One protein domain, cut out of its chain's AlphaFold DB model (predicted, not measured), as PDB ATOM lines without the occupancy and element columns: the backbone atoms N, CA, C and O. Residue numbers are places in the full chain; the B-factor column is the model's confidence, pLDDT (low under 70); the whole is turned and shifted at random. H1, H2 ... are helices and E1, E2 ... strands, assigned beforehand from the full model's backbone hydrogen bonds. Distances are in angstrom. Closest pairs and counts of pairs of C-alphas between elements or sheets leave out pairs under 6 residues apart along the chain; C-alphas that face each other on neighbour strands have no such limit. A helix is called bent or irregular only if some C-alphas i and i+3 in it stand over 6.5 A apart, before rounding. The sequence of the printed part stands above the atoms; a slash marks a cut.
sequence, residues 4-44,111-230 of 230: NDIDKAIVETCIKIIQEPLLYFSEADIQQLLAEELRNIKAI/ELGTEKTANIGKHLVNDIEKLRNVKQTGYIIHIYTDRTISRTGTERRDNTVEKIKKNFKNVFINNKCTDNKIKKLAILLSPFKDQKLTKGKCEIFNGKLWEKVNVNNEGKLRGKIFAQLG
ATOM      1  N   ASN A   4      13.532  15.135  -4.410       93.75
ATOM      2  CA  ASN A   4      13.137  15.042  -3.007       93.75
ATOM      3  C   ASN A   4      14.274  15.412  -2.031       93.75
ATOM      4  O   ASN A   4      14.017  16.027  -0.997       93.75
ATOM      5  N   ASP A   5      15.533  15.106  -2.368       95.62
ATOM      6  CA  ASP A   5      16.686  15.509  -1.549       95.62
ATOM      7  C   ASP A   5      16.850  17.037  -1.531       95.62
ATOM      8  O   ASP A   5      17.161  17.628  -0.494       95.62
ATOM      9  N   ILE A   6      16.601  17.682  -2.673       97.56
ATOM     10  CA  ILE A   6      16.647  19.141  -2.817       97.56
ATOM     11  C   ILE A   6      15.492  19.787  -2.057       97.56
ATOM     12  O   ILE A   6      15.722  20.719  -1.287       97.56
ATOM     13  N   ASP A   7      14.270  19.274  -2.224       97.56
ATOM     14  CA  ASP A   7      13.098  19.777  -1.503       97.56
ATOM     15  C   ASP A   7      13.325  19.700   0.014       97.56
ATOM     16  O   ASP A   7      13.058  20.661   0.736       97.56
ATOM     17  N   LYS A   8      13.901  18.592   0.497       97.12
ATOM     18  CA  LYS A   8      14.276  18.434   1.905       97.12
ATOM     19  C   LYS A   8      15.300  19.483   2.344       97.12
ATOM     20  O   LYS A   8      15.088  20.114   3.375       97.12
ATOM     21  N   ALA A   9      16.361  19.717   1.572       98.00
ATOM     22  CA  ALA A   9      17.357  20.745   1.893       98.00
ATOM     23  C   ALA A   9      16.735  22.152   1.979       98.00
ATOM     24  O   ALA A   9      17.017  22.895   2.922       98.00
ATOM     25  N   ILE A  10      15.835  22.503   1.050       98.25
ATOM     26  CA  ILE A  10      15.086  23.771   1.087       98.25
ATOM     27  C   ILE A  10      14.254  23.866   2.369       98.25
ATOM     28  O   ILE A  10      14.283  24.891   3.051       98.25
ATOM     29  N   VAL A  11      13.509  22.809   2.699       97.81
ATOM     30  CA  VAL A  11      12.610  22.783   3.857       97.81
ATOM     31  C   VAL A  11      13.379  22.954   5.161       97.81
ATOM     32  O   VAL A  11      13.012  23.813   5.961       97.81
ATOM     33  N   GLU A  12      14.456  22.194   5.360       97.31
ATOM     34  CA  GLU A  12      15.266  22.288   6.578       97.31
ATOM     35  C   GLU A  12      15.946  23.662   6.696       97.31
ATOM     36  O   GLU A  12      15.938  24.263   7.772       97.31
ATOM     37  N   THR A  13      16.429  24.226   5.582       97.38
ATOM     38  CA  THR A  13      16.957  25.601   5.540       97.38
ATOM     39  C   THR A  13      15.897  26.614   5.982       97.38
ATOM     40  O   THR A  13      16.143  27.451   6.850       97.38
ATOM     41  N   CYS A  14      14.690  26.530   5.419       97.31
ATOM     42  CA  CYS A  14      13.602  27.446   5.750       97.31
ATOM     43  C   CYS A  14      13.183  27.315   7.217       97.31
ATOM     44  O   CYS A  14      12.989  28.330   7.876       97.31
ATOM     45  N   ILE A  15      13.073  26.097   7.753       96.56
ATOM     46  CA  ILE A  15      12.728  25.868   9.164       96.56
ATOM     47  C   ILE A  15      13.749  26.538  10.088       96.56
ATOM     48  O   ILE A  15      13.337  27.276  10.985       96.56
ATOM     49  N   LYS A  16      15.051  26.367   9.822       95.38
ATOM     50  CA  LYS A  16      16.119  27.027  10.591       95.38
ATOM     51  C   LYS A  16      15.969  28.548  10.589       95.38
ATOM     52  O   LYS A  16      16.058  29.170  11.643       95.38
ATOM     53  N   ILE A  17      15.688  29.149   9.431       95.12
ATOM     54  CA  ILE A  17      15.476  30.602   9.311       95.12
ATOM     55  C   ILE A  17      14.218  31.053  10.064       95.12
ATOM     56  O   ILE A  17      14.218  32.096  10.710       95.12
ATOM     57  N   ILE A  18      13.132  30.281   9.993       95.06
ATOM     58  CA  ILE A  18      11.859  30.610  10.647       95.06
ATOM     59  C   ILE A  18      11.986  30.565  12.173       95.06
ATOM     60  O   ILE A  18      11.385  31.395  12.858       95.06
ATOM     61  N   GLN A  19      12.722  29.583  12.696       92.88
ATOM     62  CA  GLN A  19      12.917  29.388  14.131       92.88
ATOM     63  C   GLN A  19      13.929  30.380  14.706       92.88
ATOM     64  O   GLN A  19      13.674  30.945  15.766       92.88
ATOM     65  N   GLU A  20      15.003  30.670  13.965       91.56
ATOM     66  CA  GLU A  20      16.090  31.553  14.396       91.56
ATOM     67  C   GLU A  20      16.300  32.737  13.427       91.56
ATOM     68  O   GLU A  20      17.368  32.889  12.826       91.56
ATOM     69  N   PRO A  21      15.303  33.629  13.257       89.00
ATOM     70  CA  PRO A  21      15.311  34.656  12.209       89.00
ATOM     71  C   PRO A  21      16.368  35.748  12.400       89.00
ATOM     72  O   PRO A  21      16.582  36.555  11.500       89.00
ATOM     73  N   LEU A  22      17.014  35.816  13.567       85.75
ATOM     74  CA  LEU A  22      18.071  36.792  13.844       85.75
ATOM     75  C   LEU A  22      19.460  36.318  13.410       85.75
ATOM     76  O   LEU A  22      20.362  37.144  13.318       85.75
ATOM     77  N   LEU A  23      19.632  35.026  13.113       83.00
ATOM     78  CA  LEU A  23      20.900  34.496  12.605       83.00
ATOM     79  C   LEU A  23      21.154  34.879  11.140       83.00
ATOM     80  O   LEU A  23      22.280  34.752  10.665       83.00
ATOM     81  N   TYR A  24      20.131  35.361  10.427       83.06
ATOM     82  CA  TYR A  24      20.179  35.566   8.981       83.06
ATOM     83  C   TYR A  24      19.653  36.952   8.632       83.06
ATOM     84  O   TYR A  24      18.504  37.299   8.904       83.06
ATOM     85  N   PHE A  25      20.509  37.780   8.041       79.25
ATOM     86  CA  PHE A  25      20.215  39.192   7.820       79.25
ATOM     87  C   PHE A  25      20.041  39.537   6.342       79.25
ATOM     88  O   PHE A  25      19.405  40.547   6.015       79.25
ATOM     89  N   SER A  26      20.640  38.755   5.454       89.81
ATOM     90  CA  SER A  26      20.770  39.044   4.034       89.81
ATOM     91  C   SER A  26      20.463  37.827   3.168       89.81
ATOM     92  O   SER A  26      20.472  36.687   3.622       89.81
ATOM     93  N   GLU A  27      20.228  38.084   1.887       92.38
ATOM     94  CA  GLU A  27      20.101  37.041   0.869       92.38
ATOM     95  C   GLU A  27      21.360  36.167   0.789       92.38
ATOM     96  O   GLU A  27      21.251  34.954   0.654       92.38
ATOM     97  N   ALA A  28      22.548  36.751   0.982       93.88
ATOM     98  CA  ALA A  28      23.809  36.015   1.004       93.88
ATOM     99  C   ALA A  28      23.895  35.004   2.164       93.88
ATOM    100  O   ALA A  28      24.464  33.926   1.981       93.88
ATOM    101  N   ASP A  29      23.302  35.314   3.325       93.62
ATOM    102  CA  ASP A  29      23.230  34.384   4.463       93.62
ATOM    103  C   ASP A  29      22.322  33.195   4.125       93.62
ATOM    104  O   ASP A  29      22.681  32.040   4.352       93.62
ATOM    105  N   ILE A  30      21.169  33.471   3.503       94.75
ATOM    106  CA  ILE A  30      20.226  32.441   3.045       94.75
ATOM    107  C   ILE A  30      20.871  31.571   1.957       94.75
ATOM    108  O   ILE A  30      20.778  30.344   2.017       94.75
ATOM    109  N   GLN A  31      21.562  32.189   0.991       96.44
ATOM    110  CA  GLN A  31      22.327  31.488  -0.044       96.44
ATOM    111  C   GLN A  31      23.359  30.541   0.577       96.44
ATOM    112  O   GLN A  31      23.488  29.398   0.140       96.44
ATOM    113  N   GLN A  32      24.111  31.011   1.579       96.00
ATOM    114  CA  GLN A  32      25.138  30.210   2.238       96.00
ATOM    115  C   GLN A  32      24.529  29.003   2.950       96.00
ATOM    116  O   GLN A  32      24.979  27.884   2.707       96.00
ATOM    117  N   LEU A  33      23.487  29.207   3.757       96.06
ATOM    118  CA  LEU A  33      22.806  28.115   4.452       96.06
ATOM    119  C   LEU A  33      22.264  27.060   3.492       96.06
ATOM    120  O   LEU A  33      22.491  25.868   3.682       96.06
ATOM    121  N   LEU A  34      21.554  27.498   2.449       98.06
ATOM    122  CA  LEU A  34      20.979  26.574   1.484       98.06
ATOM    123  C   LEU A  34      22.086  25.802   0.760       98.06
ATOM    124  O   LEU A  34      21.978  24.593   0.576       98.06
ATOM    125  N   ALA A  35      23.178  26.472   0.385       97.69
ATOM    126  CA  ALA A  35      24.317  25.813  -0.238       97.69
ATOM    127  C   ALA A  35      24.980  24.782   0.693       97.69
ATOM    128  O   ALA A  35      25.398  23.724   0.223       97.69
ATOM    129  N   GLU A  36      25.080  25.058   1.994       97.00
ATOM    130  CA  GLU A  36      25.591  24.106   2.987       97.00
ATOM    131  C   GLU A  36      24.684  22.884   3.130       97.00
ATOM    132  O   GLU A  36      25.179  21.757   3.077       97.00
ATOM    133  N   GLU A  37      23.367  23.081   3.214       97.50
ATOM    134  CA  GLU A  37      22.415  21.968   3.260       97.50
ATOM    135  C   GLU A  37      22.441  21.134   1.976       97.50
ATOM    136  O   GLU A  37      22.497  19.904   2.024       97.50
ATOM    137  N   LEU A  38      22.497  21.779   0.807       98.06
ATOM    138  CA  LEU A  38      22.617  21.086  -0.476       98.06
ATOM    139  C   LEU A  38      23.924  20.283  -0.572       98.06
ATOM    140  O   LEU A  38      23.930  19.173  -1.103       98.06
ATOM    141  N   ARG A  39      25.038  20.776  -0.014       96.69
ATOM    142  CA  ARG A  39      26.322  20.044   0.009       96.69
ATOM    143  C   ARG A  39      26.276  18.743   0.808       96.69
ATOM    144  O   ARG A  39      27.125  17.879   0.579       96.69
ATOM    145  N   ASN A  40      25.292  18.566   1.689       95.69
ATOM    146  CA  ASN A  40      25.094  17.309   2.409       95.69
ATOM    147  C   ASN A  40      24.520  16.195   1.513       95.69
ATOM    148  O   ASN A  40      24.634  15.015   1.848       95.69
ATOM    149  N   ILE A  41      23.969  16.533   0.341       96.44
ATOM    150  CA  ILE A  41      23.477  15.555  -0.635       96.44
ATOM    151  C   ILE A  41      24.666  14.788  -1.233       96.44
ATOM    152  O   ILE A  41      25.590  15.369  -1.808       96.44
ATOM    153  N   LYS A  42      24.628  13.449  -1.156       94.25
ATOM    154  CA  LYS A  42      25.741  12.557  -1.549       94.25
ATOM    155  C   LYS A  42      26.256  12.803  -2.971       94.25
ATOM    156  O   LYS A  42      27.454  12.667  -3.210       94.25
ATOM    157  N   ALA A  43      25.369  13.123  -3.913       92.25
ATOM    158  CA  ALA A  43      25.752  13.436  -5.290       92.25
ATOM    159  C   ALA A  43      26.500  14.779  -5.393       92.25
ATOM    160  O   ALA A  43      27.506  14.860  -6.088       92.25
ATOM    161  N   ILE A  44      26.059  15.801  -4.654       95.31
ATOM    162  CA  ILE A  44      26.648  17.150  -4.672       95.31
ATOM    163  C   ILE A  44      28.011  17.182  -3.972       95.31
ATOM    164  O   ILE A  44      28.909  17.894  -4.413       95.31
ATOM    165  N   GLU A 111      16.564  31.144  -7.069       97.56
ATOM    166  CA  GLU A 111      16.566  32.588  -6.851       97.56
ATOM    167  C   GLU A 111      16.014  32.846  -5.448       97.56
ATOM    168  O   GLU A 111      14.983  32.286  -5.045       97.56
ATOM    169  N   LEU A 112      16.731  33.655  -4.685       96.38
ATOM    170  CA  LEU A 112      16.464  33.946  -3.290       96.38
ATOM    171  C   LEU A 112      16.137  35.429  -3.152       96.38
ATOM    172  O   LEU A 112      16.694  36.273  -3.839       96.38
ATOM    173  N   GLY A 113      15.212  35.761  -2.255       93.75
ATOM    174  CA  GLY A 113      14.798  37.148  -2.066       93.75
ATOM    175  C   GLY A 113      14.470  37.485  -0.621       93.75
ATOM    176  O   GLY A 113      14.042  36.632   0.162       93.75
ATOM    177  N   THR A 114      14.632  38.761  -0.266       92.31
ATOM    178  CA  THR A 114      14.370  39.278   1.089       92.31
ATOM    179  C   THR A 114      13.543  40.565   1.063       92.31
ATOM    180  O   THR A 114      13.212  41.094   0.001       92.31
ATOM    181  N   GLU A 115      13.215  41.131   2.230       86.06
ATOM    182  CA  GLU A 115      12.531  42.431   2.322       86.06
ATOM    183  C   GLU A 115      13.324  43.605   1.725       86.06
ATOM    184  O   GLU A 115      12.767  44.689   1.527       86.06
ATOM    185  N   LYS A 116      14.621  43.406   1.462       82.56
ATOM    186  CA  LYS A 116      15.534  44.415   0.907       82.56
ATOM    187  C   LYS A 116      15.441  44.536  -0.611       82.56
ATOM    188  O   LYS A 116      15.970  45.492  -1.172       82.56
ATOM    189  N   THR A 117      14.760  43.606  -1.274       80.00
ATOM    190  CA  THR A 117      14.571  43.626  -2.722       80.00
ATOM    191  C   THR A 117      13.717  44.832  -3.132       80.00
ATOM    192  O   THR A 117      12.530  44.930  -2.804       80.00
ATOM    193  N   ALA A 118      14.318  45.776  -3.859       75.19
ATOM    194  CA  ALA A 118      13.625  46.959  -4.358       75.19
ATOM    195  C   ALA A 118      12.623  46.564  -5.451       75.19
ATOM    196  O   ALA A 118      13.004  45.947  -6.425       75.19
ATOM    197  N   ASN A 119      11.344  46.939  -5.342       86.69
ATOM    198  CA  ASN A 119      10.303  46.544  -6.308       86.69
ATOM    199  C   ASN A 119      10.255  45.020  -6.565       86.69
ATOM    200  O   ASN A 119      10.539  44.530  -7.661       86.69
ATOM    201  N   ILE A 120       9.839  44.271  -5.544       89.31
ATOM    202  CA  ILE A 120       9.789  42.804  -5.584       89.31
ATOM    203  C   ILE A 120       8.961  42.240  -6.752       89.31
ATOM    204  O   ILE A 120       9.215  41.125  -7.184       89.31
ATOM    205  N   GLY A 121       7.984  42.991  -7.279       89.50
ATOM    206  CA  GLY A 121       7.195  42.570  -8.440       89.50
ATOM    207  C   GLY A 121       8.050  42.447  -9.695       89.50
ATOM    208  O   GLY A 121       8.020  41.414 -10.356       89.50
ATOM    209  N   LYS A 122       8.866  43.467  -9.984       91.56
ATOM    210  CA  LYS A 122       9.814  43.421 -11.104       91.56
ATOM    211  C   LYS A 122      10.871  42.336 -10.896       91.56
ATOM    212  O   LYS A 122      11.194  41.629 -11.845       91.56
ATOM    213  N   HIS A 123      11.384  42.194  -9.673       91.56
ATOM    214  CA  HIS A 123      12.356  41.143  -9.359       91.56
ATOM    215  C   HIS A 123      11.777  39.750  -9.586       91.56
ATOM    216  O   HIS A 123      12.341  39.008 -10.374       91.56
ATOM    217  N   LEU A 124      10.591  39.456  -9.049       93.19
ATOM    218  CA  LEU A 124       9.946  38.156  -9.223       93.19
ATOM    219  C   LEU A 124       9.763  37.782 -10.703       93.19
ATOM    220  O   LEU A 124       9.956  36.630 -11.076       93.19
ATOM    221  N   VAL A 125       9.398  38.740 -11.562       92.56
ATOM    222  CA  VAL A 125       9.286  38.501 -13.013       92.56
ATOM    223  C   VAL A 125      10.646  38.167 -13.632       92.56
ATOM    224  O   VAL A 125      10.736  37.230 -14.426       92.56
ATOM    225  N   ASN A 126      11.698  38.894 -13.254       92.19
ATOM    226  CA  ASN A 126      13.054  38.623 -13.728       92.19
ATOM    227  C   ASN A 126      13.552  37.254 -13.248       92.19
ATOM    228  O   ASN A 126      14.155  36.526 -14.031       92.19
ATOM    229  N   ASP A 127      13.278  36.894 -11.997       94.44
ATOM    230  CA  ASP A 127      13.682  35.621 -11.398       94.44
ATOM    231  C   ASP A 127      12.974  34.456 -12.097       94.44
ATOM    232  O   ASP A 127      13.612  33.481 -12.489       94.44
ATOM    233  N   ILE A 128      11.675  34.598 -12.395       93.75
ATOM    234  CA  ILE A 128      10.950  33.647 -13.248       93.75
ATOM    235  C   ILE A 128      11.640  33.509 -14.610       93.75
ATOM    236  O   ILE A 128      11.834  32.391 -15.077       93.75
ATOM    237  N   GLU A 129      12.018  34.617 -15.256       92.31
ATOM    238  CA  GLU A 129      12.667  34.586 -16.571       92.31
ATOM    239  C   GLU A 129      14.024  33.867 -16.537       92.31
ATOM    240  O   GLU A 129      14.295  33.053 -17.420       92.31
ATOM    241  N   LYS A 130      14.853  34.113 -15.511       92.69
ATOM    242  CA  LYS A 130      16.141  33.422 -15.327       92.69
ATOM    243  C   LYS A 130      15.962  31.906 -15.215       92.69
ATOM    244  O   LYS A 130      16.762  31.148 -15.760       92.69
ATOM    245  N   LEU A 131      14.900  31.467 -14.539       94.75
ATOM    246  CA  LEU A 131      14.645  30.057 -14.254       94.75
ATOM    247  C   LEU A 131      13.912  29.305 -15.377       94.75
ATOM    248  O   LEU A 131      13.780  28.088 -15.288       94.75
ATOM    249  N   ARG A 132      13.480  29.968 -16.459       90.69
ATOM    250  CA  ARG A 132      12.774  29.306 -17.583       90.69
ATOM    251  C   ARG A 132      13.584  28.207 -18.268       90.69
ATOM    252  O   ARG A 132      13.016  27.261 -18.800       90.69
ATOM    253  N   ASN A 133      14.909  28.333 -18.265       88.19
ATOM    254  CA  ASN A 133      15.795  27.441 -19.012       88.19
ATOM    255  C   ASN A 133      16.397  26.315 -18.153       88.19
ATOM    256  O   ASN A 133      17.400  25.715 -18.541       88.19
ATOM    257  N   VAL A 134      15.823  26.040 -16.978       94.88
ATOM    258  CA  VAL A 134      16.211  24.883 -16.158       94.88
ATOM    259  C   VAL A 134      15.726  23.584 -16.796       94.88
ATOM    260  O   VAL A 134      14.622  23.500 -17.346       94.88
ATOM    261  N   LYS A 135      16.534  22.528 -16.697       95.81
ATOM    262  CA  LYS A 135      16.160  21.220 -17.242       95.81
ATOM    263  C   LYS A 135      15.045  20.588 -16.406       95.81
ATOM    264  O   LYS A 135      14.048  20.148 -16.988       95.81
ATOM    265  N   GLN A 136      15.173  20.616 -15.071       96.19
ATOM    266  CA  GLN A 136      14.235  19.967 -14.146       96.19
ATOM    267  C   GLN A 136      13.367  20.954 -13.356       96.19
ATOM    268  O   GLN A 136      12.163  21.020 -13.598       96.19
ATOM    269  N   THR A 137      13.922  21.692 -12.387       97.69
ATOM    270  CA  THR A 137      13.114  22.544 -11.491       97.69
ATOM    271  C   THR A 137      13.839  23.829 -11.103       97.69
ATOM    272  O   THR A 137      14.998  23.806 -10.696       97.69
ATOM    273  N   GLY A 138      13.130  24.950 -11.203       97.75
ATOM    274  CA  GLY A 138      13.555  26.249 -10.694       97.75
ATOM    275  C   GLY A 138      12.846  26.556  -9.380       97.75
ATOM    276  O   GLY A 138      11.645  26.321  -9.260       97.75
ATOM    277  N   TYR A 139      13.559  27.098  -8.402       98.25
ATOM    278  CA  TYR A 139      13.002  27.485  -7.111       98.25
ATOM    279  C   TYR A 139      13.126  28.989  -6.914       98.25
ATOM    280  O   TYR A 139      14.208  29.548  -7.035       98.25
ATOM    281  N   ILE A 140      12.023  29.637  -6.562       97.00
ATOM    282  CA  ILE A 140      12.011  31.026  -6.106       97.00
ATOM    283  C   ILE A 140      11.627  31.005  -4.636       97.00
ATOM    284  O   ILE A 140      10.510  30.606  -4.303       97.00
ATOM    285  N   ILE A 141      12.535  31.416  -3.758       97.25
ATOM    286  CA  ILE A 141      12.333  31.368  -2.308       97.25
ATOM    287  C   ILE A 141      12.514  32.775  -1.742       97.25
ATOM    288  O   ILE A 141      13.622  33.291  -1.649       97.25
ATOM    289  N   HIS A 142      11.411  33.406  -1.344       96.06
ATOM    290  CA  HIS A 142      11.437  34.732  -0.733       96.06
ATOM    291  C   HIS A 142      11.053  34.669   0.738       96.06
ATOM    292  O   HIS A 142       9.961  34.211   1.088       96.06
ATOM    293  N   ILE A 143      11.916  35.212   1.591       95.44
ATOM    294  CA  ILE A 143      11.678  35.331   3.027       95.44
ATOM    295  C   ILE A 143      11.680  36.813   3.389       95.44
ATOM    296  O   ILE A 143      12.718  37.467   3.411       95.44
ATOM    297  N   TYR A 144      10.502  37.355   3.671       94.44
ATOM    298  CA  TYR A 144      10.339  38.734   4.117       94.44
ATOM    299  C   TYR A 144      10.336  38.784   5.640       94.44
ATOM    300  O   TYR A 144       9.435  38.219   6.266       94.44
ATOM    301  N   THR A 145      11.269  39.524   6.240       93.50
ATOM    302  CA  THR A 145      11.278  39.737   7.693       93.50
ATOM    303  C   THR A 145      10.728  41.117   8.051       93.50
ATOM    304  O   THR A 145      11.338  42.152   7.789       93.50
ATOM    305  N   ASP A 146       9.566  41.143   8.699       92.44
ATOM    306  CA  ASP A 146       8.990  42.317   9.351       92.44
ATOM    307  C   ASP A 146       9.745  42.622  10.651       92.44
ATOM    308  O   ASP A 146       9.573  41.962  11.681       92.44
ATOM    309  N   ARG A 147      10.586  43.654  10.586       88.38
ATOM    310  CA  ARG A 147      11.437  44.117  11.690       88.38
ATOM    311  C   ARG A 147      10.773  45.196  12.553       88.38
ATOM    312  O   ARG A 147      11.435  45.783  13.404       88.38
ATOM    313  N   THR A 148       9.498  45.515  12.329       89.88
ATOM    314  CA  THR A 148       8.834  46.602  13.057       89.88
ATOM    315  C   THR A 148       8.504  46.182  14.487       89.88
ATOM    316  O   THR A 148       7.670  45.307  14.708       89.88
ATOM    317  N   ILE A 149       9.123  46.878  15.445       88.56
ATOM    318  CA  ILE A 149       8.965  46.677  16.898       88.56
ATOM    319  C   ILE A 149       7.740  47.433  17.455       88.56
ATOM    320  O   ILE A 149       7.258  47.132  18.543       88.56
ATOM    321  N   SER A 150       7.216  48.423  16.721       88.12
ATOM    322  CA  SER A 150       6.076  49.236  17.161       88.12
ATOM    323  C   SER A 150       4.849  48.389  17.509       88.12
ATOM    324  O   SER A 150       4.507  47.450  16.786       88.12
ATOM    325  N   ARG A 151       4.157  48.778  18.587       88.00
ATOM    326  CA  ARG A 151       2.941  48.111  19.069       88.00
ATOM    327  C   ARG A 151       1.806  48.169  18.049       88.00
ATOM    328  O   ARG A 151       1.735  49.074  17.211       88.00
ATOM    329  N   THR A 152       0.901  47.202  18.153       86.56
ATOM    330  CA  THR A 152      -0.320  47.149  17.338       86.56
ATOM    331  C   THR A 152      -1.210  48.365  17.619       86.56
ATOM    332  O   THR A 152      -1.321  48.780  18.768       86.56
ATOM    333  N   GLY A 153      -1.813  48.948  16.576       85.69
ATOM    334  CA  GLY A 153      -2.642  50.158  16.681       85.69
ATOM    335  C   GLY A 153      -1.863  51.476  16.659       85.69
ATOM    336  O   GLY A 153      -2.440  52.531  16.890       85.69
ATOM    337  N   THR A 154      -0.551  51.434  16.406       91.12
ATOM    338  CA  THR A 154       0.234  52.642  16.125       91.12
ATOM    339  C   THR A 154       0.281  52.898  14.624       91.12
ATOM    340  O   THR A 154       0.445  51.960  13.844       91.12
ATOM    341  N   GLU A 155       0.265  54.169  14.219       93.25
ATOM    342  CA  GLU A 155       0.338  54.568  12.807       93.25
ATOM    343  C   GLU A 155       1.529  53.916  12.080       93.25
ATOM    344  O   GLU A 155       1.401  53.361  10.991       93.25
ATOM    345  N   ARG A 156       2.704  53.881  12.727       89.19
ATOM    346  CA  ARG A 156       3.903  53.226  12.182       89.19
ATOM    347  C   ARG A 156       3.696  51.731  11.921       89.19
ATOM    348  O   ARG A 156       4.216  51.203  10.930       89.19
ATOM    349  N   ARG A 157       2.983  51.028  12.804       92.00
ATOM    350  CA  ARG A 157       2.686  49.603  12.630       92.00
ATOM    351  C   ARG A 157       1.694  49.395  11.491       92.00
ATOM    352  O   ARG A 157       1.944  48.532  10.651       92.00
ATOM    353  N   ASP A 158       0.647  50.205  11.423       91.56
ATOM    354  CA  ASP A 158      -0.389  50.097  10.393       91.56
ATOM    355  C   ASP A 158       0.189  50.386   9.000       91.56
ATOM    356  O   ASP A 158       0.027  49.585   8.075       91.56
ATOM    357  N   ASN A 159       1.022  51.425   8.889       93.38
ATOM    358  CA  ASN A 159       1.783  51.735   7.677       93.38
ATOM    359  C   ASN A 159       2.704  50.577   7.253       93.38
ATOM    360  O   ASN A 159       2.827  50.271   6.065       93.38
ATOM    361  N   THR A 160       3.343  49.894   8.212       92.88
ATOM    362  CA  THR A 160       4.170  48.709   7.920       92.88
ATOM    363  C   THR A 160       3.316  47.565   7.372       92.88
ATOM    364  O   THR A 160       3.689  46.946   6.376       92.88
ATOM    365  N   VAL A 161       2.171  47.280   7.997       92.75
ATOM    366  CA  VAL A 161       1.272  46.194   7.580       92.75
ATOM    367  C   VAL A 161       0.764  46.424   6.159       92.75
ATOM    368  O   VAL A 161       0.846  45.510   5.333       92.75
ATOM    369  N   GLU A 162       0.320  47.640   5.838       94.50
ATOM    370  CA  GLU A 162      -0.130  47.975   4.484       94.50
ATOM    371  C   GLU A 162       1.018  47.929   3.469       94.50
ATOM    372  O   GLU A 162       0.846  47.398   2.368       94.50
ATOM    373  N   LYS A 163       2.230  48.363   3.845       93.06
ATOM    374  CA  LYS A 163       3.422  48.205   3.000       93.06
ATOM    375  C   LYS A 163       3.708  46.732   2.700       93.06
ATOM    376  O   LYS A 163       3.919  46.395   1.541       93.06
ATOM    377  N   ILE A 164       3.699  45.854   3.702       94.88
ATOM    378  CA  ILE A 164       3.926  44.408   3.518       94.88
ATOM    379  C   ILE A 164       2.839  43.806   2.627       94.88
ATOM    380  O   ILE A 164       3.121  43.026   1.717       94.88
ATOM    381  N   LYS A 165       1.581  44.178   2.861       95.31
ATOM    382  CA  LYS A 165       0.449  43.707   2.064       95.31
ATOM    383  C   LYS A 165       0.608  44.095   0.595       95.31
ATOM    384  O   LYS A 165       0.589  43.220  -0.267       95.31
ATOM    385  N   LYS A 166       0.832  45.382   0.315       93.31
ATOM    386  CA  LYS A 166       0.981  45.915  -1.044       93.31
ATOM    387  C   LYS A 166       2.235  45.388  -1.733       93.31
ATOM    388  O   LYS A 166       2.159  44.907  -2.861       93.31
ATOM    389  N   ASN A 167       3.373  45.475  -1.053       92.62
ATOM    390  CA  ASN A 167       4.674  45.265  -1.670       92.62
ATOM    391  C   ASN A 167       5.167  43.832  -1.567       92.62
ATOM    392  O   ASN A 167       6.181  43.561  -2.171       92.62
ATOM    393  N   PHE A 168       4.528  42.934  -0.820       95.12
ATOM    394  CA  PHE A 168       4.961  41.538  -0.738       95.12
ATOM    395  C   PHE A 168       3.793  40.584  -0.961       95.12
ATOM    396  O   PHE A 168       3.770  39.868  -1.961       95.12
ATOM    397  N   LYS A 169       2.771  40.620  -0.095       96.06
ATOM    398  CA  LYS A 169       1.667  39.647  -0.161       96.06
ATOM    399  C   LYS A 169       0.926  39.683  -1.495       96.06
ATOM    400  O   LYS A 169       0.761  38.639  -2.126       96.06
ATOM    401  N   ASN A 170       0.525  40.873  -1.938       95.06
ATOM    402  CA  ASN A 170      -0.210  41.054  -3.188       95.06
ATOM    403  C   ASN A 170       0.632  40.696  -4.415       95.06
ATOM    404  O   ASN A 170       0.083  40.214  -5.399       95.06
ATOM    405  N   VAL A 171       1.956  40.873  -4.363       94.31
ATOM    406  CA  VAL A 171       2.826  40.495  -5.485       94.31
ATOM    407  C   VAL A 171       2.748  38.995  -5.746       94.31
ATOM    408  O   VAL A 171       2.520  38.602  -6.889       94.31
ATOM    409  N   PHE A 172       2.866  38.164  -4.708       93.44
ATOM    410  CA  PHE A 172       2.807  36.707  -4.859       93.44
ATOM    411  C   PHE A 172       1.408  36.191  -5.213       93.44
ATOM    412  O   PHE A 172       1.300  35.219  -5.961       93.44
ATOM    413  N   ILE A 173       0.355  36.865  -4.737       93.44
ATOM    414  CA  ILE A 173      -1.036  36.572  -5.116       93.44
ATOM    415  C   ILE A 173      -1.271  36.873  -6.603       93.44
ATOM    416  O   ILE A 173      -1.849  36.053  -7.318       93.44
ATOM    417  N   ASN A 174      -0.808  38.032  -7.080       91.50
ATOM    418  CA  ASN A 174      -1.137  38.532  -8.416       91.50
ATOM    419  C   ASN A 174      -0.231  37.962  -9.518       91.50
ATOM    420  O   ASN A 174      -0.665  37.835 -10.659       91.50
ATOM    421  N   ASN A 175       1.010  37.588  -9.201       87.25
ATOM    422  CA  ASN A 175       1.967  37.069 -10.182       87.25
ATOM    423  C   ASN A 175       1.974  35.543 -10.175       87.25
ATOM    424  O   ASN A 175       2.861  34.908  -9.599       87.25
ATOM    425  N   LYS A 176       0.974  34.933 -10.813       82.25
ATOM    426  CA  LYS A 176       0.958  33.481 -11.034       82.25
ATOM    427  C   LYS A 176       2.096  33.090 -11.982       82.25
ATOM    428  O   LYS A 176       2.323  33.757 -12.984       82.25
ATOM    429  N   CYS A 177       2.812  32.018 -11.650       83.31
ATOM    430  CA  CYS A 177       3.771  31.414 -12.569       83.31
ATOM    431  C   CYS A 177       3.039  30.292 -13.306       83.31
ATOM    432  O   CYS A 177       2.437  29.438 -12.658       83.31
ATOM    433  N   THR A 178       3.024  30.342 -14.635       84.38
ATOM    434  CA  THR A 178       2.388  29.318 -15.480       84.38
ATOM    435  C   THR A 178       3.332  28.165 -15.810       84.38
ATOM    436  O   THR A 178       2.878  27.141 -16.307       84.38
ATOM    437  N   ASP A 179       4.628  28.328 -15.545       89.12
ATOM    438  CA  ASP A 179       5.632  27.290 -15.740       89.12
ATOM    439  C   ASP A 179       5.596  26.308 -14.563       89.12
ATOM    440  O   ASP A 179       5.874  26.667 -13.418       89.12
ATOM    441  N   ASN A 180       5.238  25.057 -14.846       90.56
ATOM    442  CA  ASN A 180       5.122  24.003 -13.844       90.56
ATOM    443  C   ASN A 180       6.479  23.539 -13.287       90.56
ATOM    444  O   ASN A 180       6.505  22.905 -12.228       90.56
ATOM    445  N   LYS A 181       7.591  23.867 -13.960       94.50
ATOM    446  CA  LYS A 181       8.948  23.608 -13.466       94.50
ATOM    447  C   LYS A 181       9.391  24.618 -12.419       94.50
ATOM    448  O   LYS A 181      10.372  24.359 -11.729       94.50
ATOM    449  N   ILE A 182       8.715  25.760 -12.293       95.62
ATOM    450  CA  ILE A 182       9.098  26.807 -11.347       95.62
ATOM    451  C   ILE A 182       8.223  26.719 -10.096       95.62
ATOM    452  O   ILE A 182       7.016  26.968 -10.120       95.62
ATOM    453  N   LYS A 183       8.851  26.394  -8.969       95.19
ATOM    454  CA  LYS A 183       8.225  26.344  -7.646       95.19
ATOM    455  C   LYS A 183       8.490  27.651  -6.910       95.19
ATOM    456  O   LYS A 183       9.611  28.153  -6.900       95.19
ATOM    457  N   LYS A 184       7.452  28.215  -6.290       94.56
ATOM    458  CA  LYS A 184       7.537  29.488  -5.563       94.56
ATOM    459  C   LYS A 184       7.193  29.279  -4.099       94.56
ATOM    460  O   LYS A 184       6.087  28.853  -3.781       94.56
ATOM    461  N   LEU A 185       8.105  29.671  -3.225       96.00
ATOM    462  CA  LEU A 185       7.929  29.681  -1.784       96.00
ATOM    463  C   LEU A 185       8.053  31.122  -1.289       96.00
ATOM    464  O   LEU A 185       9.077  31.769  -1.490       96.00
ATOM    465  N   ALA A 186       7.008  31.629  -0.638       96.50
ATOM    466  CA  ALA A 186       7.020  32.959  -0.043       96.50
ATOM    467  C   ALA A 186       6.630  32.878   1.431       96.50
ATOM    468  O   ALA A 186       5.579  32.333   1.782       96.50
ATOM    469  N   ILE A 187       7.490  33.425   2.284       97.19
ATOM    470  CA  ILE A 187       7.378  33.360   3.736       97.19
ATOM    471  C   ILE A 187       7.443  34.781   4.285       97.19
ATOM    472  O   ILE A 187       8.336  35.551   3.948       97.19
ATOM    473  N   LEU A 188       6.484  35.132   5.136       96.56
ATOM    474  CA  LEU A 188       6.499  36.354   5.928       96.56
ATOM    475  C   LEU A 188       6.793  35.990   7.380       96.56
ATOM    476  O   LEU A 188       6.009  35.279   8.012       96.56
ATOM    477  N   LEU A 189       7.882  36.529   7.914       95.19
ATOM    478  CA  LEU A 189       8.268  36.411   9.313       95.19
ATOM    479  C   LEU A 189       8.074  37.738  10.027       95.19
ATOM    480  O   LEU A 189       8.430  38.790   9.516       95.19
ATOM    481  N   SER A 190       7.495  37.701  11.218       93.31
ATOM    482  CA  SER A 190       7.232  38.871  12.059       93.31
ATOM    483  C   SER A 190       7.688  38.582  13.494       93.31
ATOM    484  O   SER A 190       6.847  38.437  14.389       93.31
ATOM    485  N   PRO A 191       9.010  38.452  13.732       88.69
ATOM    486  CA  PRO A 191       9.555  38.030  15.027       88.69
ATOM    487  C   PRO A 191       9.142  38.951  16.184       88.69
ATOM    488  O   PRO A 191       8.800  38.470  17.270       88.69
ATOM    489  N   PHE A 192       9.085  40.260  15.921       85.88
ATOM    490  CA  PHE A 192       8.781  41.311  16.902       85.88
ATOM    491  C   PHE A 192       7.298  41.661  17.011       85.88
ATOM    492  O   PHE A 192       6.943  42.651  17.644       85.88
ATOM    493  N   LYS A 193       6.412  40.880  16.389       82.75
ATOM    494  CA  LYS A 193       4.977  41.144  16.469       82.75
ATOM    495  C   LYS A 193       4.523  41.098  17.928       82.75
ATOM    496  O   LYS A 193       4.743  40.095  18.609       82.75
ATOM    497  N   ASP A 194       3.875  42.177  18.357       77.50
ATOM    498  CA  ASP A 194       3.364  42.382  19.712       77.50
ATOM    499  C   ASP A 194       2.169  41.454  19.994       77.50
ATOM    500  O   ASP A 194       1.003  41.819  19.849       77.50
ATOM    501  N   GLN A 195       2.471  40.186  20.271       77.38
ATOM    502  CA  GLN A 195       1.500  39.144  20.586       77.38
ATOM    503  C   GLN A 195       2.129  38.068  21.479       77.38
ATOM    504  O   GLN A 195       3.284  37.681  21.292       77.38
ATOM    505  N   LYS A 196       1.334  37.525  22.412       71.56
ATOM    506  CA  LYS A 196       1.766  36.446  23.322       71.56
ATOM    507  C   LYS A 196       1.991  35.112  22.604       71.56
ATOM    508  O   LYS A 196       2.852  34.334  22.995       71.56
ATOM    509  N   LEU A 197       1.205  34.831  21.562       76.31
ATOM    510  CA  LEU A 197       1.275  33.569  20.828       76.31
ATOM    511  C   LEU A 197       2.305  33.635  19.695       76.31
ATOM    512  O   LEU A 197       2.408  34.620  18.968       76.31
ATOM    513  N   THR A 198       3.002  32.529  19.465       79.38
ATOM    514  CA  THR A 198       3.891  32.332  18.307       79.38
ATOM    515  C   THR A 198       3.120  32.137  16.997       79.38
ATOM    516  O   THR A 198       3.627  32.420  15.910       79.38
ATOM    517  N   LYS A 199       1.857  31.694  17.079       75.44
ATOM    518  CA  LYS A 199       0.944  31.556  15.936       75.44
ATOM    519  C   LYS A 199       0.708  32.927  15.288       75.44
ATOM    520  O   LYS A 199       0.152  33.828  15.908       75.44
ATOM    521  N   GLY A 200       1.111  33.079  14.027       78.81
ATOM    522  CA  GLY A 200       0.983  34.339  13.283       78.81
ATOM    523  C   GLY A 200       2.207  35.260  13.333       78.81
ATOM    524  O   GLY A 200       2.103  36.379  12.826       78.81
ATOM    525  N   LYS A 201       3.328  34.784  13.901       89.81
ATOM    526  CA  LYS A 201       4.678  35.315  13.636       89.81
ATOM    527  C   LYS A 201       5.285  34.763  12.340       89.81
ATOM    528  O   LYS A 201       6.280  35.297  11.877       89.81
ATOM    529  N   CYS A 202       4.684  33.727  11.757       95.12
ATOM    530  CA  CYS A 202       5.020  33.211  10.436       95.12
ATOM    531  C   CYS A 202       3.745  33.074   9.607       95.12
ATOM    532  O   CYS A 202       2.733  32.548  10.090       95.12
ATOM    533  N   GLU A 203       3.805  33.516   8.358       96.81
ATOM    534  CA  GLU A 203       2.803  33.246   7.337       96.81
ATOM    535  C   GLU A 203       3.478  32.664   6.096       96.81
ATOM    536  O   GLU A 203       4.495  33.186   5.649       96.81
ATOM    537  N   ILE A 204       2.914  31.594   5.536       96.94
ATOM    538  CA  ILE A 204       3.418  30.952   4.315       96.94
ATOM    539  C   ILE A 204       2.351  31.092   3.235       96.94
ATOM    540  O   ILE A 204       1.175  30.809   3.480       96.94
ATOM    541  N   PHE A 205       2.744  31.556   2.052       95.50
ATOM    542  CA  PHE A 205       1.851  31.609   0.902       95.50
ATOM    543  C   PHE A 205       1.646  30.205   0.333       95.50
ATOM    544  O   PHE A 205       2.618  29.523   0.025       95.50
ATOM    545  N   ASN A 206       0.390  29.781   0.180       90.12
ATOM    546  CA  ASN A 206       0.050  28.435  -0.289       90.12
ATOM    547  C   ASN A 206      -0.269  28.351  -1.801       90.12
ATOM    548  O   ASN A 206      -0.903  27.398  -2.255       90.12
ATOM    549  N   GLY A 207       0.062  29.402  -2.559       87.00
ATOM    550  CA  GLY A 207      -0.325  29.570  -3.964       87.00
ATOM    551  C   GLY A 207      -1.665  30.289  -4.171       87.00
ATOM    552  O   GLY A 207      -1.936  30.765  -5.273       87.00
ATOM    553  N   LYS A 208      -2.492  30.416  -3.124       88.44
ATOM    554  CA  LYS A 208      -3.783  31.130  -3.160       88.44
ATOM    555  C   LYS A 208      -3.891  32.200  -2.080       88.44
ATOM    556  O   LYS A 208      -4.296  33.323  -2.362       88.44
ATOM    557  N   LEU A 209      -3.534  31.858  -0.848       93.25
ATOM    558  CA  LEU A 209      -3.673  32.706   0.331       93.25
ATOM    559  C   LEU A 209      -2.483  32.541   1.281       93.25
ATOM    560  O   LEU A 209      -1.679  31.617   1.158       93.25
ATOM    561  N   TRP A 210      -2.377  33.466   2.229       95.75
ATOM    562  CA  TRP A 210      -1.356  33.450   3.272       95.75
ATOM    563  C   TRP A 210      -1.878  32.726   4.509       95.75
ATOM    564  O   TRP A 210      -2.901  33.107   5.078       95.75
ATOM    565  N   GLU A 211      -1.172  31.684   4.936       95.38
ATOM    566  CA  GLU A 211      -1.564  30.873   6.082       95.38
ATOM    567  C   GLU A 211      -0.672  31.129   7.289       95.38
ATOM    568  O   GLU A 211       0.546  30.986   7.216       95.38
ATOM    569  N   LYS A 212      -1.282  31.425   8.440       94.75
ATOM    570  CA  LYS A 212      -0.559  31.572   9.708       94.75
ATOM    571  C   LYS A 212      -0.073  30.216  10.213       94.75
ATOM    572  O   LYS A 212      -0.877  29.318  10.491       94.75
ATOM    573  N   VAL A 213       1.229  30.109  10.448       93.44
ATOM    574  CA  VAL A 213       1.867  28.918  11.014       93.44
ATOM    575  C   VAL A 213       2.487  29.261  12.372       93.44
ATOM    576  O   VAL A 213       2.828  30.410  12.657       93.44
ATOM    577  N   ASN A 214       2.525  28.276  13.269       90.81
ATOM    578  CA  ASN A 214       3.215  28.403  14.549       90.81
ATOM    579  C   ASN A 214       4.694  28.078  14.321       90.81
ATOM    580  O   ASN A 214       4.989  26.965  13.892       90.81
ATOM    581  N   VAL A 215       5.586  29.023  14.626       90.88
ATOM    582  CA  VAL A 215       7.039  28.872  14.421       90.88
ATOM    583  C   VAL A 215       7.659  27.727  15.235       90.88
ATOM    584  O   VAL A 215       8.643  27.143  14.804       90.88
ATOM    585  N   ASN A 216       7.036  27.327  16.349       90.19
ATOM    586  CA  ASN A 216       7.527  26.228  17.190       90.19
ATOM    587  C   ASN A 216       7.014  24.849  16.740       90.19
ATOM    588  O   ASN A 216       7.393  23.838  17.320       90.19
ATOM    589  N   ASN A 217       6.111  24.779  15.754       92.81
ATOM    590  CA  ASN A 217       5.580  23.507  15.267       92.81
ATOM    591  C   ASN A 217       6.300  23.097  13.979       92.81
ATOM    592  O   ASN A 217       5.814  23.342  12.872       92.81
ATOM    593  N   GLU A 218       7.455  22.461  14.152       94.19
ATOM    594  CA  GLU A 218       8.326  22.020  13.064       94.19
ATOM    595  C   GLU A 218       7.609  21.104  12.064       94.19
ATOM    596  O   GLU A 218       7.675  21.337  10.861       94.19
ATOM    597  N   GLY A 219       6.840  20.118  12.539       95.06
ATOM    598  CA  GLY A 219       6.094  19.207  11.666       95.06
ATOM    599  C   GLY A 219       5.092  19.938  10.766       95.06
ATOM    600  O   GLY A 219       4.981  19.645   9.574       95.06
ATOM    601  N   LYS A 220       4.404  20.954  11.304       93.56
ATOM    602  CA  LYS A 220       3.480  21.784  10.524       93.56
ATOM    603  C   LYS A 220       4.213  22.702   9.547       93.56
ATOM    604  O   LYS A 220       3.724  22.874   8.431       93.56
ATOM    605  N   LEU A 221       5.347  23.286   9.939       95.44
ATOM    606  CA  LEU A 221       6.194  24.069   9.032       95.44
ATOM    607  C   LEU A 221       6.671  23.204   7.865       95.44
ATOM    608  O   LEU A 221       6.412  23.548   6.714       95.44
ATOM    609  N   ARG A 222       7.259  22.042   8.172       96.56
ATOM    610  CA  ARG A 222       7.729  21.047   7.205       96.56
ATOM    611  C   ARG A 222       6.634  20.696   6.204       96.56
ATOM    612  O   ARG A 222       6.824  20.885   5.009       96.56
ATOM    613  N   GLY A 223       5.458  20.283   6.684       95.31
ATOM    614  CA  GLY A 223       4.335  19.924   5.814       95.31
ATOM    615  C   GLY A 223       3.847  21.077   4.928       95.31
ATOM    616  O   GLY A 223       3.521  20.862   3.763       95.31
ATOM    617  N   LYS A 224       3.829  22.314   5.444       95.31
ATOM    618  CA  LYS A 224       3.400  23.490   4.670       95.31
ATOM    619  C   LYS A 224       4.408  23.895   3.603       95.31
ATOM    620  O   LYS A 224       3.984  24.251   2.508       95.31
ATOM    621  N   ILE A 225       5.703  23.822   3.902       96.31
ATOM    622  CA  ILE A 225       6.757  24.140   2.936       96.31
ATOM    623  C   ILE A 225       6.811  23.057   1.854       96.31
ATOM    624  O   ILE A 225       6.758  23.392   0.675       96.31
ATOM    625  N   PHE A 226       6.804  21.770   2.225       95.06
ATOM    626  CA  PHE A 226       6.785  20.665   1.254       95.06
ATOM    627  C   PHE A 226       5.607  20.756   0.283       95.06
ATOM    628  O   PHE A 226       5.790  20.584  -0.919       95.06
ATOM    629  N   ALA A 227       4.414  21.096   0.776       92.94
ATOM    630  CA  ALA A 227       3.232  21.255  -0.069       92.94
ATOM    631  C   ALA A 227       3.368  22.365  -1.131       92.94
ATOM    632  O   ALA A 227       2.582  22.384  -2.071       92.94
ATOM    633  N   GLN A 228       4.316  23.301  -0.985       91.12
ATOM    634  CA  GLN A 228       4.614  24.319  -2.004       91.12
ATOM    635  C   GLN A 228       5.694  23.889  -3.002       91.12
ATOM    636  O   GLN A 228       5.808  24.482  -4.074       91.12
ATOM    637  N   LEU A 229       6.498  22.884  -2.651       90.88
ATOM    638  CA  LEU A 229       7.574  22.362  -3.494       90.88
ATOM    639  C   LEU A 229       7.127  21.157  -4.339       90.88
ATOM    640  O   LEU A 229       7.700  20.930  -5.411       90.88
ATOM    641  N   GLY A 230       6.111  20.413  -3.874       78.19
ATOM    642  CA  GLY A 230       5.404  19.364  -4.626       78.19
ATOM    643  C   GLY A 230       4.722  19.909  -5.874       78.19
ATOM    644  O   GLY A 230       4.867  19.292  -6.951       78.19
TER     645      GLY A 230
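What this domain is: This is residues 4 to 44 and 111 to 230 of the 230 residues of an uncharacterized protein of Candidatus Atribacteria bacterium MT.SAG.1 (UniProt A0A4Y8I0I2). A twisted sheet of five strands forms the middle of three layers, with H1, H2 and H5 covering one face and H3 and H4 the other. On the three-helix face H1 lies between H2 and H5. The printed part has 161 residues, with five named helices and five named strands in the order H1 H2 E1 H3 E2 H4 E3 E4 E5 H5; the mixed sheet runs E1 E2 E3 E4 E5, and the class is mixed, helices and strands. The whole is compact, with a radius of gyration of the C-alphas of 15.5 A, and elongated, spanning 50 by 31 by 26 A.

Where its parts are: Find C-alpha 4 at (13.137, 15.042, -3.007); from there H1 runs 22.4 A through residues 4 to 19. H2 is residues 27 to 39, 18.1 A. Past the cut, E1 is residues 111 to 114, H3 residues 120 to 131, and E2 residues 137 to 145, 25.8 A. H4, residues 155 to 174, begins at C-alpha 155, (0.338, 54.568, 12.807), and runs 26.6 A; it is only just irregular, with C-alphas 167 and 170 6.6 A apart. Then come E3, residues 182 to 189, 22.8 A, E4, residues 199 to 205, and E5, residues 210 to 214. H5, residues 218 to 229, ends at C-alpha 229, (7.574, 22.362, -3.494).

How they stand to each other: Begin at E2, parallel to E1, with N 113 and O 141 3.0 A apart, and to E3, with N 185 and O 140 2.8 A apart. E1, H3, E2 and E2, H4, E3 are strand-helix-strand units, parallel neighbour strands with a helix between, and both crossovers are right-handed. E3, E4 and E5 form a meander, each strand the antiparallel neighbour of the one before: look for N 203 and O 188 at 2.8 A, and N 211 and O 204 at 2.9 A. On one face, H1 and H2 form a helical hairpin and touch, closest at the C-alphas of Ala 9 and Glu 37, 5.4 A, at a steep tilt of 43 degrees. H1 touches H5 at the C-alphas of Val 11 and Ile 225, 6.1 A, at a steep tilt of 49 degrees, opposite ways. On the opposite face, H3 touches H4 with residues 120 to 121 alone, closest at the C-alphas of Gly 121 and Val 171, 5.7 A, at a shallow tilt of 30 degrees. Every O i to N i+4 pair is within hydrogen-bond range in H1, H2 and H3; H4 has 14 of 16 and H5 7 of 8.

The domain as a whole: The two C-alphas farthest apart, of Ala 43 and Glu 155, are 51.6 A apart. Residues 45 to 110 are not printed, and C-alphas 44 and 111 are 18.6 A apart across the cut. Of the links that are printed whole, none is long. The mean pLDDT of the printed part is 92.0, and no printed residue is under 70.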